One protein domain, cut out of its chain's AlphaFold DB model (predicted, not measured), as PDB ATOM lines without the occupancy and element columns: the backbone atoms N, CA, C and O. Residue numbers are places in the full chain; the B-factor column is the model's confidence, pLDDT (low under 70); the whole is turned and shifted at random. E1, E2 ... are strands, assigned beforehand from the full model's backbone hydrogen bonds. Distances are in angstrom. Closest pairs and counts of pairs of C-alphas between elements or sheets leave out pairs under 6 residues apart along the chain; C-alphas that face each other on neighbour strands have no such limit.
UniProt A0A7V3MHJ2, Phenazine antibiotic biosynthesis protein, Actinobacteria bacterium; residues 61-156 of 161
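AT A GLANCE: This is residues 61 to 156 of the 161 residues of the protein "Phenazine antibiotic biosynthesis protein" of Actinobacteria bacterium (UniProt A0A7V3MHJ2). One strongly twisted antiparallel sheet of six strands is folded back on itself, with E1, E2 and E6 in one leaf, E4 and E3 in the other, and the long, sharply bent strand E5 as the hinge between them. The E1 and E2 hairpin makes one edge of the sheet and E3 the other. The printed part has 96 residues with no named helix and six named strands, E1 to E6 along the chain, in the sheet order E1, E2, E6, E5, E4, E3. The class is all strand, though under half of the residues, 44 of 96, are in named elements. The whole is compact, with a radius of gyration of the C-alphas of 13.0 A and spans of 38 by 38 by 22 A.

IN THESE COORDINATES: The longest strand by residues, E5, is residues 118 to 131, 24.2 A from first to last C-alpha; it begins at C-alpha 118, (19.355, 11.964, -18.456), and bends by 109 degrees at residue 128. E4 is residues 105 to 113, 24.9 A long, and E3 is residues 87 to 92, 16.3 A. E6, residues 141 to 147, is 16.8 A long and ends at C-alpha 147, (4.308, 30.697, -21.629). E2 is residues 78 to 81, and E1, residues 69 to 72, begins at C-alpha 69, (6.560, 16.248, -33.890).

HOW THE PARTS SIT: E3, E4, E5 and E6 form a meander, each strand the antiparallel neighbour of the one before. E5 and E4 are a hairpin at 150 degrees between directions, with N 110 and O 122 2.9 A apart, within hydrogen-bond range. E4 and E3, a hairpin at 152 degrees, have N 90 and O 109 at 2.9 A. On the other side of E5 is E6, its hairpin partner, with N 129 and O 143 at 2.8 A. E2 and E6 are antiparallel at 116 degrees, with N 80 and O 142 at 2.8 A. The hairpin of E1 and E2 stands at 147 degrees, with N 71 and O 79 at 2.8 A. Between the leaves, the closest C-alphas of E3 and E6, those of Phe 89 and Ser 141, are 6.7 A apart. The edge strands E1 and E3 are apart.

THE WHOLE: The two C-alphas farthest apart, those of Ala 135 and Gly 153, are 39.0 A apart. The printed part has no cut. The link from E3 to E4, residues 93 to 104, is long. After E6, residues 150 to 151 pair with residues 154 to 155, antiparallel. The mean pLDDT of the printed part is 92.2, and residues 150 to 156 are under 70.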
ATOM      1  N   SER A  61      12.258  22.105 -26.554       88.19
ATOM      2  CA  SER A  61      13.030  22.677 -25.463       88.19
ATOM      3  C   SER A  61      14.488  22.291 -25.658       88.19
ATOM      4  O   SER A  61      14.827  21.111 -25.826       88.19
ATOM      5  N   THR A  62      15.360  23.300 -25.655       86.94
ATOM      6  CA  THR A  62      16.809  23.086 -25.704       86.94
ATOM      7  C   THR A  62      17.273  22.310 -24.478       86.94
ATOM      8  O   THR A  62      18.153  21.461 -24.610       86.94
ATOM      9  N   MET A  63      16.628  22.499 -23.317       87.44
ATOM     10  CA  MET A  63      16.959  21.769 -22.089       87.44
ATOM     11  C   MET A  63      16.888  20.256 -22.288       87.44
ATOM     12  O   MET A  63      17.782  19.547 -21.843       87.44
ATOM     13  N   VAL A  64      15.886  19.748 -23.011       90.31
ATOM     14  CA  VAL A  64      15.760  18.308 -23.306       90.31
ATOM     15  C   VAL A  64      16.313  17.909 -24.676       90.31
ATOM     16  O   VAL A  64      16.078  16.782 -25.118       90.31
ATOM     17  N   LEU A  65      17.062  18.794 -25.342       91.25
ATOM     18  CA  LEU A  65      17.686  18.578 -26.654       91.25
ATOM     19  C   LEU A  65      16.718  17.984 -27.689       91.25
ATOM     20  O   LEU A  65      17.061  17.051 -28.423       91.25
ATOM     21  N   SER A  66      15.474  18.468 -27.718       92.56
ATOM     22  CA  SER A  66      14.458  17.886 -28.589       92.56
ATOM     23  C   SER A  66      13.383  18.868 -29.019       92.56
ATOM     24  O   SER A  66      13.001  19.781 -28.290       92.56
ATOM     25  N   GLN A  67      12.853  18.600 -30.208       93.50
ATOM     26  CA  GLN A  67      11.645  19.208 -30.734       93.50
ATOM     27  C   GLN A  67      10.594  18.115 -30.934       93.50
ATOM     28  O   GLN A  67      10.883  17.045 -31.492       93.50
ATOM     29  N   ALA A  68       9.374  18.404 -30.496       94.94
ATOM     30  CA  ALA A  68       8.215  17.564 -30.727       94.94
ATOM     31  C   ALA A  68       7.887  17.462 -32.224       94.94
ATOM     32  O   ALA A  68       8.244  18.318 -33.042       94.94
ATOM     33  N   VAL A  69       7.196  16.386 -32.584       95.19
ATOM     34  CA  VAL A  69       6.560  16.248 -33.890       95.19
ATOM     35  C   VAL A  69       5.227  16.977 -33.836       95.19
ATOM     36  O   VAL A  69       4.405  16.704 -32.968       95.19
ATOM     37  N   THR A  70       5.008  17.892 -34.772       95.62
ATOM     38  CA  THR A  70       3.740  18.616 -34.872       95.62
ATOM     39  C   THR A  70       2.780  17.861 -35.768       95.62
ATOM     40  O   THR A  70       3.102  17.527 -36.910       95.62
ATOM     41  N   ARG A  71       1.582  17.622 -35.252       94.19
ATOM     42  CA  ARG A  71       0.477  16.978 -35.946       94.19
ATOM     43  C   ARG A  71      -0.728  17.909 -35.915       94.19
ATOM     44  O   ARG A  71      -1.068  18.453 -34.870       94.19
ATOM     45  N   THR A  72      -1.362  18.098 -37.063       93.31
ATOM     46  CA  THR A  72      -2.540  18.962 -37.196       93.31
ATOM     47  C   THR A  72      -3.794  18.097 -37.184       93.31
ATOM     48  O   THR A  72      -3.849  17.104 -37.910       93.31
ATOM     49  N   LEU A  73      -4.765  18.437 -36.341       92.81
ATOM     50  CA  LEU A  73      -6.086  17.804 -36.333       92.81
ATOM     51  C   LEU A  73      -6.982  18.396 -37.434       92.81
ATOM     52  O   LEU A  73      -6.658  19.433 -38.012       92.81
ATOM     53  N   ASP A  74      -8.124  17.760 -37.700       91.25
ATOM     54  CA  ASP A  74      -9.072  18.198 -38.739       91.25
ATOM     55  C   ASP A  74      -9.640  19.605 -38.482       91.25
ATOM     56  O   ASP A  74      -9.964  20.324 -39.424       91.25
ATOM     57  N   ASP A  75      -9.721  20.019 -37.216       89.19
ATOM     58  CA  ASP A  75     -10.145  21.362 -36.797       89.19
ATOM     59  C   ASP A  75      -9.021  22.415 -36.870       89.19
ATOM     60  O   ASP A  75      -9.211  23.563 -36.479       89.19
ATOM     61  N   GLY A  76      -7.837  22.036 -37.364       87.62
ATOM     62  CA  GLY A  76      -6.682  22.920 -37.494       87.62
ATOM     63  C   GLY A  76      -5.830  23.058 -36.230       87.62
ATOM     64  O   GLY A  76      -4.807  23.750 -36.286       87.62
ATOM     65  N   THR A  77      -6.195  22.393 -35.126       91.06
ATOM     66  CA  THR A  77      -5.429  22.387 -33.873       91.06
ATOM     67  C   THR A  77      -4.069  21.723 -34.066       91.06
ATOM     68  O   THR A  77      -3.974  20.599 -34.565       91.06
ATOM     69  N   PHE A  78      -3.007  22.383 -33.600       94.62
ATOM     70  CA  PHE A  78      -1.683  21.775 -33.504       94.62
ATOM     71  C   PHE A  78      -1.534  20.976 -32.207       94.62
ATOM     72  O   PHE A  78      -1.747  21.488 -31.106       94.62
ATOM     73  N   VAL A  79      -1.129  19.719 -32.358       96.75
ATOM     74  CA  VAL A  79      -0.751  18.810 -31.278       96.75
ATOM     75  C   VAL A  79       0.726  18.465 -31.430       96.75
ATOM     76  O   VAL A  79       1.198  18.167 -32.525       96.75
ATOM     77  N   PHE A  80       1.454  18.511 -30.325       97.12
ATOM     78  CA  PHE A  80       2.884  18.267 -30.253       97.12
ATOM     79  C   PHE A  80       3.132  16.926 -29.569       97.12
ATOM     80  O   PHE A  80       2.907  16.767 -28.367       97.12
ATOM     81  N   ASP A  81       3.589  15.964 -30.362       97.62
ATOM     82  CA  ASP A  81       3.895  14.606 -29.938       97.62
ATOM     83  C   ASP A  81       5.398  14.528 -29.572       97.62
ATOM     84  O   ASP A  81       6.256  14.864 -30.403       97.62
ATOM     85  N   PRO A  82       5.775  14.133 -28.342       96.94
ATOM     86  CA  PRO A  82       7.177  14.037 -27.948       96.94
ATOM     87  C   PRO A  82       7.929  12.966 -28.752       96.94
ATOM     88  O   PRO A  82       7.349  12.030 -29.304       96.94
ATOM     89  N   ARG A  83       9.266  13.044 -28.769       95.62
ATOM     90  CA  ARG A  83      10.140  12.011 -29.361       95.62
ATOM     91  C   ARG A  83      10.264  10.785 -28.447       95.62
ATOM     92  O   ARG A  83      11.351  10.439 -27.983       95.62
ATOM     93  N   SER A  84       9.135  10.135 -28.193       94.88
ATOM     94  CA  SER A  84       9.030   8.933 -27.367       94.88
ATOM     95  C   SER A  84       9.816   7.758 -27.985       94.88
ATOM     96  O   SER A  84       9.818   7.616 -29.210       94.88
ATOM     97  N   PRO A  85      10.510   6.918 -27.190       95.31
ATOM     98  CA  PRO A  85      10.563   6.917 -25.723       95.31
ATOM     99  C   PRO A  85      11.666   7.811 -25.126       95.31
ATOM    100  O   PRO A  85      11.801   7.857 -23.907       95.31
ATOM    101  N   TYR A  86      12.477   8.487 -25.947       96.44
ATOM    102  CA  TYR A  86      13.627   9.262 -25.461       96.44
ATOM    103  C   TYR A  86      13.212  10.545 -24.762       96.44
ATOM    104  O   TYR A  86      13.819  10.915 -23.762       96.44
ATOM    105  N   VAL A  87      12.184  11.209 -25.285       97.31
ATOM    106  CA  VAL A  87      11.529  12.334 -24.629       97.31
ATOM    107  C   VAL A  87      10.087  11.963 -24.351       97.31
ATOM    108  O   VAL A  87       9.411  11.428 -25.230       97.31
ATOM    109  N   VAL A  88       9.620  12.233 -23.135       97.56
ATOM    110  CA  VAL A  88       8.225  12.016 -22.737       97.56
ATOM    111  C   VAL A  88       7.704  13.230 -21.984       97.56
ATOM    112  O   VAL A  88       8.406  13.798 -21.139       97.56
ATOM    113  N   PHE A  89       6.474  13.629 -22.299       98.00
ATOM    114  CA  PHE A  89       5.802  14.737 -21.633       98.00
ATOM    115  C   PHE A  89       4.824  14.225 -20.585       98.00
ATOM    116  O   PHE A  89       4.232  13.153 -20.728       98.00
ATOM    117  N   ARG A  90       4.646  15.034 -19.547       97.88
ATOM    118  CA  ARG A  90       3.503  15.005 -18.638       97.88
ATOM    119  C   ARG A  90       2.963  16.419 -18.513       97.88
ATOM    120  O   ARG A  90       3.699  17.382 -18.730       97.88
ATOM    121  N   VAL A  91       1.699  16.545 -18.137       98.50
ATOM    122  CA  VAL A  91       1.089  17.845 -17.843       98.50
ATOM    123  C   VAL A  91       0.534  17.798 -16.433       98.50
ATOM    124  O   VAL A  91      -0.312  16.957 -16.132       98.50
ATOM    125  N   VAL A  92       1.036  18.681 -15.576       98.25
ATOM    126  CA  VAL A  92       0.761  18.655 -14.137       98.25
ATOM    127  C   VAL A  92       0.111  19.942 -13.658       98.25
ATOM    128  O   VAL A  92       0.287  21.005 -14.255       98.25
ATOM    129  N   ASP A  93      -0.644  19.850 -12.575       96.56
ATOM    130  CA  ASP A  93      -1.056  21.011 -11.806       96.56
ATOM    131  C   ASP A  93       0.203  21.660 -11.191       96.56
ATOM    132  O   ASP A  93       1.038  20.948 -10.622       96.56
ATOM    133  N   PRO A  94       0.414  22.979 -11.354       87.25
ATOM    134  CA  PRO A  94       1.636  23.632 -10.895       87.25
ATOM    135  C   PRO A  94       1.755  23.709  -9.366       87.25
ATOM    136  O   PRO A  94       2.878  23.826  -8.876       87.25
ATOM    137  N   ASP A  95       0.641  23.641  -8.635       90.69
ATOM    138  CA  ASP A  95       0.610  23.756  -7.179       90.69
ATOM    139  C   ASP A  95       0.774  22.385  -6.513       90.69
ATOM    140  O   ASP A  95       1.466  22.262  -5.501       90.69
ATOM    141  N   THR A  96       0.164  21.336  -7.081       95.50
ATOM    142  CA  THR A  96       0.202  19.982  -6.493       95.50
ATOM    143  C   THR A  96       1.238  19.058  -7.130       95.50
ATOM    144  O   THR A  96       1.681  18.099  -6.497       95.50
ATOM    145  N   GLY A  97       1.635  19.319  -8.378       95.25
ATOM    146  CA  GLY A  97       2.497  18.439  -9.170       95.25
ATOM    147  C   GLY A  97       1.809  17.163  -9.676       95.25
ATOM    148  O   GLY A  97       2.465  16.330 -10.308       95.25
ATOM    149  N   GLU A  98       0.509  16.990  -9.425       97.62
ATOM    150  CA  GLU A  98      -0.271  15.854  -9.920       97.62
ATOM    151  C   GLU A  98      -0.647  16.037 -11.391       97.62
ATOM    152  O   GLU A  98      -0.850  17.154 -11.862       97.62
ATOM    153  N   GLU A  99      -0.763  14.943 -12.144       98.06
ATOM    154  CA  GLU A  99      -1.157  15.033 -13.549       98.06
ATOM    155  C   GLU A  99      -2.605  15.515 -13.702       98.06
ATOM    156  O   GLU A  99      -3.536  14.939 -13.136       98.06
ATOM    157  N   VAL A 100      -2.816  16.530 -14.541       98.50
ATOM    158  CA  VAL A 100      -4.169  17.017 -14.841       98.50
ATOM    159  C   VAL A 100      -4.909  16.033 -15.756       98.50
ATOM    160  O   VAL A 100      -4.267  15.315 -16.522       98.50
ATOM    161  N   PRO A 101      -6.252  15.984 -15.763       98.31
ATOM    162  CA  PRO A 101      -6.994  15.165 -16.724       98.31
ATOM    163  C   PRO A 101      -6.719  15.545 -18.192       98.31
ATOM    164  O   PRO A 101      -6.380  16.690 -18.496       98.31
ATOM    165  N   HIS A 102      -6.921  14.614 -19.132       98.19
ATOM    166  CA  HIS A 102      -6.902  14.936 -20.570       98.19
ATOM    167  C   HIS A 102      -7.918  16.042 -20.903       98.19
ATOM    168  O   HIS A 102      -9.015  16.088 -20.345       98.19
ATOM    169  N   GLY A 103      -7.529  16.959 -21.788       97.69
ATOM    170  CA  GLY A 103      -8.295  18.155 -22.141       97.69
ATOM    171  C   GLY A 103      -8.173  19.310 -21.140       97.69
ATOM    172  O   GLY A 103      -8.809  20.346 -21.328       97.69
ATOM    173  N   ARG A 104      -7.371  19.171 -20.076       98.12
ATOM    174  CA  ARG A 104      -7.134  20.239 -19.097       98.12
ATOM    175  C   ARG A 104      -5.778  20.897 -19.306       98.12
ATOM    176  O   ARG A 104      -4.811  20.249 -19.700       98.12
ATOM    177  N   LEU A 105      -5.742  22.198 -19.033       97.12
ATOM    178  CA  LEU A 105      -4.518  22.983 -19.002       97.12
ATOM    179  C   LEU A 105      -3.724  22.649 -17.737       97.12
ATOM    180  O   LEU A 105      -4.292  22.614 -16.647       97.12
ATOM    181  N   GLY A 106      -2.419  22.478 -17.888       97.62
ATOM    182  CA  GLY A 106      -1.469  22.422 -16.786       97.62
ATOM    183  C   GLY A 106      -0.078  22.801 -17.272       97.62
ATOM    184  O   GLY A 106       0.087  23.280 -18.395       97.62
ATOM    185  N   ARG A 107       0.924  22.598 -16.426       97.12
ATOM    186  CA  ARG A 107       2.323  22.905 -16.709       97.12
ATOM    187  C   ARG A 107       3.036  21.698 -17.306       97.12
ATOM    188  O   ARG A 107       2.862  20.576 -16.829       97.12
ATOM    189  N   VAL A 108       3.821  21.918 -18.358       97.44
ATOM    190  CA  VAL A 108       4.527  20.837 -19.054       97.44
ATOM    191  C   VAL A 108       5.738  20.392 -18.238       97.44
ATOM    192  O   VAL A 108       6.560  21.200 -17.809       97.44
ATOM    193  N   VAL A 109       5.859  19.083 -18.049       97.38
ATOM    194  CA  VAL A 109       7.051  18.431 -17.507       97.38
ATOM    195  C   VAL A 109       7.648  17.568 -18.603       97.38
ATOM    196  O   VAL A 109       7.006  16.627 -19.076       97.38
ATOM    197  N   MET A 110       8.883  17.861 -18.994       97.56
ATOM    198  CA  MET A 110       9.619  17.070 -19.973       97.56
ATOM    199  C   MET A 110      10.632  16.165 -19.283       97.56
ATOM    200  O   MET A 110      11.269  16.525 -18.296       97.56
ATOM    201  N   ASN A 111      10.794  14.964 -19.822       97.19
ATOM    202  CA  ASN A 111      11.824  14.031 -19.391       97.19
ATOM    203  C   ASN A 111      12.655  13.649 -20.606       97.19
ATOM    204  O   ASN A 111      12.074  13.388 -21.655       97.19
ATOM    205  N   HIS A 112      13.973  13.561 -20.455       98.00
ATOM    206  CA  HIS A 112      14.875  12.998 -21.452       98.00
ATOM    207  C   HIS A 112      15.603  11.788 -20.867       98.00
ATOM    208  O   HIS A 112      16.277  11.903 -19.843       98.00
ATOM    209  N   VAL A 113      15.529  10.645 -21.544       96.62
ATOM    210  CA  VAL A 113      16.287   9.437 -21.203       96.62
ATOM    211  C   VAL A 113      16.920   8.865 -22.468       96.62
ATOM    212  O   VAL A 113      16.251   8.269 -23.309       96.62
ATOM    213  N   SER A 114      18.232   9.020 -22.607       96.00
ATOM    214  CA  SER A 114      19.006   8.420 -23.694       96.00
ATOM    215  C   SER A 114      20.394   8.002 -23.210       96.00
ATOM    216  O   SER A 114      20.770   8.223 -22.062       96.00
ATOM    217  N   LYS A 115      21.195   7.400 -24.097       95.44
ATOM    218  CA  LYS A 115      22.601   7.085 -23.789       95.44
ATOM    219  C   LYS A 115      23.463   8.334 -23.578       95.44
ATOM    220  O   LYS A 115      24.520   8.222 -22.970       95.44
ATOM    221  N   GLY A 116      23.056   9.478 -24.133       93.19
ATOM    222  CA  GLY A 116      23.831  10.719 -24.091       93.19
ATOM    223  C   GLY A 116      23.403  11.678 -22.985       93.19
ATOM    224  O   GLY A 116      24.176  12.565 -22.639       93.19
ATOM    225  N   MET A 117      22.192  11.525 -22.439       94.50
ATOM    226  CA  MET A 117      21.650  12.473 -21.471       94.50
ATOM    227  C   MET A 117      20.530  11.860 -20.625       94.50
ATOM    228  O   MET A 117      19.743  11.043 -21.108       94.50
ATOM    229  N   PHE A 118      20.441  12.300 -19.370       96.31
ATOM    230  CA  PHE A 118      19.355  11.964 -18.456       96.31
ATOM    231  C   PHE A 118      18.875  13.223 -17.731       96.31
ATOM    232  O   PHE A 118      19.598  13.778 -16.908       96.31
ATOM    233  N   ILE A 119      17.661  13.669 -18.055       97.06
ATOM    234  CA  ILE A 119      17.001  14.819 -17.432       97.06
ATOM    235  C   ILE A 119      15.594  14.379 -17.027       97.06
ATOM    236  O   ILE A 119      14.689  14.381 -17.860       97.06
ATOM    237  N   PRO A 120      15.393  13.940 -15.778       96.00
ATOM    238  CA  PRO A 120      14.071  13.603 -15.277       96.00
ATOM    239  C   PRO A 120      13.342  14.849 -14.760       96.00
ATOM    240  O   PRO A 120      13.944  15.714 -14.131       96.00
ATOM    241  N   ASN A 121      12.024  14.885 -14.948       95.31
ATOM    242  CA  ASN A 121      11.108  15.859 -14.356       95.31
ATOM    243  C   ASN A 121      11.494  17.333 -14.580       95.31
ATOM    244  O   ASN A 121      11.346  18.147 -13.669       95.31
ATOM    245  N   ASN A 122      11.964  17.688 -15.779       95.19
ATOM    246  CA  ASN A 122      12.229  19.084 -16.112       95.19
ATOM    247  C   ASN A 122      10.907  19.848 -16.200       95.19
ATOM    248  O   ASN A 122      10.123  19.629 -17.124       95.19
ATOM    249  N   LEU A 123      10.649  20.717 -15.227       94.38
ATOM    250  CA  LEU A 123       9.462  21.558 -15.211       94.38
ATOM    251  C   LEU A 123       9.669  22.742 -16.163       94.38
ATOM    252  O   LEU A 123      10.424  23.666 -15.863       94.38
ATOM    253  N   GLU A 124       8.992  22.719 -17.307       92.44
ATOM    254  CA  GLU A 124       9.131  23.752 -18.336       92.44
ATOM    255  C   GLU A 124       8.414  25.044 -17.941       92.44
ATOM    256  O   GLU A 124       7.600  25.079 -17.016       92.44
ATOM    257  N   ARG A 125       8.693  26.143 -18.643       91.06
ATOM    258  CA  ARG A 125       7.996  27.433 -18.452       91.06
ATOM    259  C   ARG A 125       6.745  27.565 -19.319       91.06
ATOM    260  O   ARG A 125       6.223  28.662 -19.490       91.06
ATOM    261  N   ASP A 126       6.238  26.437 -19.792       92.38
ATOM    262  CA  ASP A 126       5.094  26.359 -20.681       92.38
ATOM    263  C   ASP A 126       3.890  25.725 -19.985       92.38
ATOM    264  O   ASP A 126       3.987  24.698 -19.302       92.38
ATOM    265  N   LEU A 127       2.729  26.334 -20.203       94.88
ATOM    266  CA  LEU A 127       1.428  25.723 -19.986       94.88
ATOM    267  C   LEU A 127       0.958  25.089 -21.290       94.88
ATOM    268  O   LEU A 127       1.156  25.653 -22.364       94.88
ATOM    269  N   ALA A 128       0.282  23.951 -21.197       96.38
ATOM    270  CA  ALA A 128      -0.328  23.310 -22.350       96.38
ATOM    271  C   ALA A 128      -1.556  22.491 -21.949       96.38
ATOM    272  O   ALA A 128      -1.720  22.100 -20.789       96.38
ATOM    273  N   ILE A 129      -2.436  22.240 -22.914       97.62
ATOM    274  CA  ILE A 129      -3.552  21.311 -22.752       97.62
ATOM    275  C   ILE A 129      -3.013  19.891 -22.905       97.62
ATOM    276  O   ILE A 129      -2.348  19.569 -23.892       97.62
ATOM    277  N   ARG A 130      -3.310  19.035 -21.924       98.50
ATOM    278  CA  ARG A 130      -2.919  17.623 -21.931       98.50
ATOM    279  C   ARG A 130      -3.722  16.846 -22.974       98.50
ATOM    280  O   ARG A 130      -4.947  16.782 -22.877       98.50
ATOM    281  N   MET A 131      -3.044  16.203 -23.918       98.19
ATOM    282  CA  MET A 131      -3.658  15.424 -24.996       98.19
ATOM    283  C   MET A 131      -3.228  13.958 -24.926       98.19
ATOM    284  O   MET A 131      -2.091  13.640 -24.576       98.19
ATOM    285  N   SER A 132      -4.122  13.053 -25.321       96.62
ATOM    286  CA  SER A 132      -3.749  11.653 -25.523       96.62
ATOM    287  C   SER A 132      -2.771  11.536 -26.698       96.62
ATOM    288  O   SER A 132      -2.999  12.112 -27.765       96.62
ATOM    289  N   GLY A 133      -1.688  10.784 -26.501       95.25
ATOM    290  CA  GLY A 133      -0.729  10.478 -27.560       95.25
ATOM    291  C   GLY A 133      -1.231   9.422 -28.555       95.25
ATOM    292  O   GLY A 133      -2.214   8.726 -28.281       95.25
ATOM    293  N   PRO A 134      -0.547   9.254 -29.702       95.31
ATOM    294  CA  PRO A 134      -0.770   8.128 -30.604       95.31
ATOM    295  C   PRO A 134      -0.577   6.771 -29.909       95.31
ATOM    296  O   PRO A 134       0.137   6.651 -28.911       95.31
ATOM    297  N   ALA A 135      -1.175   5.720 -30.472       94.75
ATOM    298  CA  ALA A 135      -1.044   4.367 -29.937       94.75
ATOM    299  C   ALA A 135       0.435   3.946 -29.814       94.75
ATOM    300  O   ALA A 135       1.199   4.034 -30.773       94.75
ATOM    301  N   GLY A 136       0.827   3.471 -28.627       93.12
ATOM    302  CA  GLY A 136       2.197   3.035 -28.328       93.12
ATOM    303  C   GLY A 136       3.154   4.145 -27.880       93.12
ATOM    304  O   GLY A 136       4.282   3.835 -27.499       93.12
ATOM    305  N   GLN A 137       2.730   5.414 -27.877       96.44
ATOM    306  CA  GLN A 137       3.517   6.506 -27.310       96.44
ATOM    307  C   GLN A 137       3.575   6.404 -25.779       96.44
ATOM    308  O   GLN A 137       2.556   6.206 -25.120       96.44
ATOM    309  N   LEU A 138       4.768   6.590 -25.209       95.88
ATOM    310  CA  LEU A 138       4.929   6.845 -23.777       95.88
ATOM    311  C   LEU A 138       4.808   8.342 -23.491       95.88
ATOM    312  O   LEU A 138       5.439   9.151 -24.176       95.88
ATOM    313  N   GLY A 139       4.066   8.675 -22.435       96.00
ATOM    314  CA  GLY A 139       3.768  10.052 -22.053       96.00
ATOM    315  C   GLY A 139       2.644  10.676 -22.879       96.00
ATOM    316  O   GLY A 139       2.071  10.060 -23.781       96.00
ATOM    317  N   ASP A 140       2.331  11.919 -22.547       98.12
ATOM    318  CA  ASP A 140       1.260  12.675 -23.179       98.12
ATOM    319  C   ASP A 140       1.742  13.419 -24.429       98.12
ATOM    320  O   ASP A 140       2.930  13.699 -24.602       98.12
ATOM    321  N   SER A 141       0.791  13.773 -25.284       98.25
ATOM    322  CA  SER A 141       0.971  14.850 -26.254       98.25
ATOM    323  C   SER A 141       0.413  16.143 -25.669       98.25
ATOM    324  O   SER A 141      -0.319  16.126 -24.675       98.25
ATOM    325  N   VAL A 142       0.737  17.284 -26.267       97.81
ATOM    326  CA  VAL A 142       0.266  18.582 -25.760       97.81
ATOM    327  C   VAL A 142      -0.242  19.488 -26.875       97.81
ATOM    328  O   VAL A 142       0.214  19.389 -28.008       97.81
ATOM    329  N   SER A 143      -1.186  20.374 -26.573       96.06
ATOM    330  CA  SER A 143      -1.685  21.403 -27.499       96.06
ATOM    331  C   SER A 143      -1.825  22.752 -26.791       96.06
ATOM    332  O   SER A 143      -1.660  22.836 -25.574       96.06
ATOM    333  N   ALA A 144      -2.108  23.817 -27.550       93.06
ATOM    334  CA  ALA A 144      -2.311  25.172 -27.020       93.06
ATOM    335  C   ALA A 144      -1.187  25.638 -26.069       93.06
ATOM    336  O   ALA A 144      -1.442  26.207 -25.005       93.06
ATOM    337  N   VAL A 145       0.061  25.349 -26.453       92.62
ATOM    338  CA  VAL A 145       1.256  25.710 -25.684       92.62
ATOM    339  C   VAL A 145       1.363  27.228 -25.583       92.62
ATOM    340  O   VAL A 145       1.280  27.922 -26.598       92.62
ATOM    341  N   ARG A 146       1.574  27.732 -24.367       89.88
ATOM    342  CA  ARG A 146       1.778  29.153 -24.076       89.88
ATOM    343  C   ARG A 146       2.698  29.337 -22.867       89.88
ATOM    344  O   ARG A 146       2.658  28.495 -21.966       89.88
ATOM    345  N   PRO A 147       3.465  30.433 -22.788       87.06
ATOM    346  CA  PRO A 147       4.308  30.697 -21.629       87.06
ATOM    347  C   PRO A 147       3.472  30.875 -20.349       87.06
ATOM    348  O   PRO A 147       2.328  31.342 -20.385       87.06
ATOM    349  N   VAL A 148       4.044  30.520 -19.197       82.00
ATOM    350  CA  VAL A 148       3.517  30.949 -17.889       82.00
ATOM    351  C   VAL A 148       3.628  32.473 -17.764       82.00
ATOM    352  O   VAL A 148       4.561  33.073 -18.288       82.00
ATOM    353  N   SER A 149       2.705  33.120 -17.049       71.44
ATOM    354  CA  SER A 149       2.739  34.581 -16.867       71.44
ATOM    355  C   SER A 149       3.891  35.048 -15.970       71.44
ATOM    356  O   SER A 149       4.417  36.144 -16.156       71.44
ATOM    357  N   THR A 150       4.292  34.223 -15.001       65.25
ATOM    358  CA  THR A 150       5.393  34.495 -14.070       65.25
ATOM    359  C   THR A 150       6.194  33.223 -13.789       65.25
ATOM    360  O   THR A 150       5.639  32.125 -13.713       65.25
ATOM    361  N   PHE A 151       7.509  33.361 -13.627       59.06
ATOM    362  CA  PHE A 151       8.403  32.282 -13.211       59.06
ATOM    363  C   PHE A 151       9.407  32.836 -12.195       59.06
ATOM    364  O   PHE A 151      10.026  33.861 -12.447       59.06
ATOM    365  N   GLU A 152       9.514  32.198 -11.023       62.91
ATOM    366  CA  GLU A 152      10.370  32.652  -9.906       62.91
ATOM    367  C   GLU A 152      10.127  34.108  -9.453       62.91
ATOM    368  O   GLU A 152      11.013  34.771  -8.928       62.91
ATOM    369  N   GLY A 153       8.897  34.608  -9.620       60.72
ATOM    370  CA  GLY A 153       8.520  35.978  -9.249       60.72
ATOM    371  C   GLY A 153       8.825  37.032 -10.317       60.72
ATOM    372  O   GLY A 153       8.374  38.167 -10.178       60.72
ATOM    373  N   GLU A 154       9.499  36.653 -11.402       60.22
ATOM    374  CA  GLU A 154       9.767  37.515 -12.549       60.22
ATOM    375  C   GLU A 154       8.722  37.299 -13.652       60.22
ATOM    376  O   GLU A 154       8.204  36.192 -13.851       60.22
ATOM    377  N   ALA A 155       8.401  38.368 -14.384       64.94
ATOM    378  CA  ALA A 155       7.574  38.264 -15.581       64.94
ATOM    379  C   ALA A 155       8.329  37.456 -16.642       64.94
ATOM    380  O   ALA A 155       9.492  37.741 -16.942       64.94
ATOM    381  N   VAL A 156       7.679  36.449 -17.224       62.31
ATOM    382  CA  VAL A 156       8.317  35.672 -18.290       62.31
ATOM    383  C   VAL A 156       8.375  36.521 -19.551       62.31
ATOM    384  O   VAL A 156       7.347  36.892 -20.113       62.31
TER     385      VAL A 156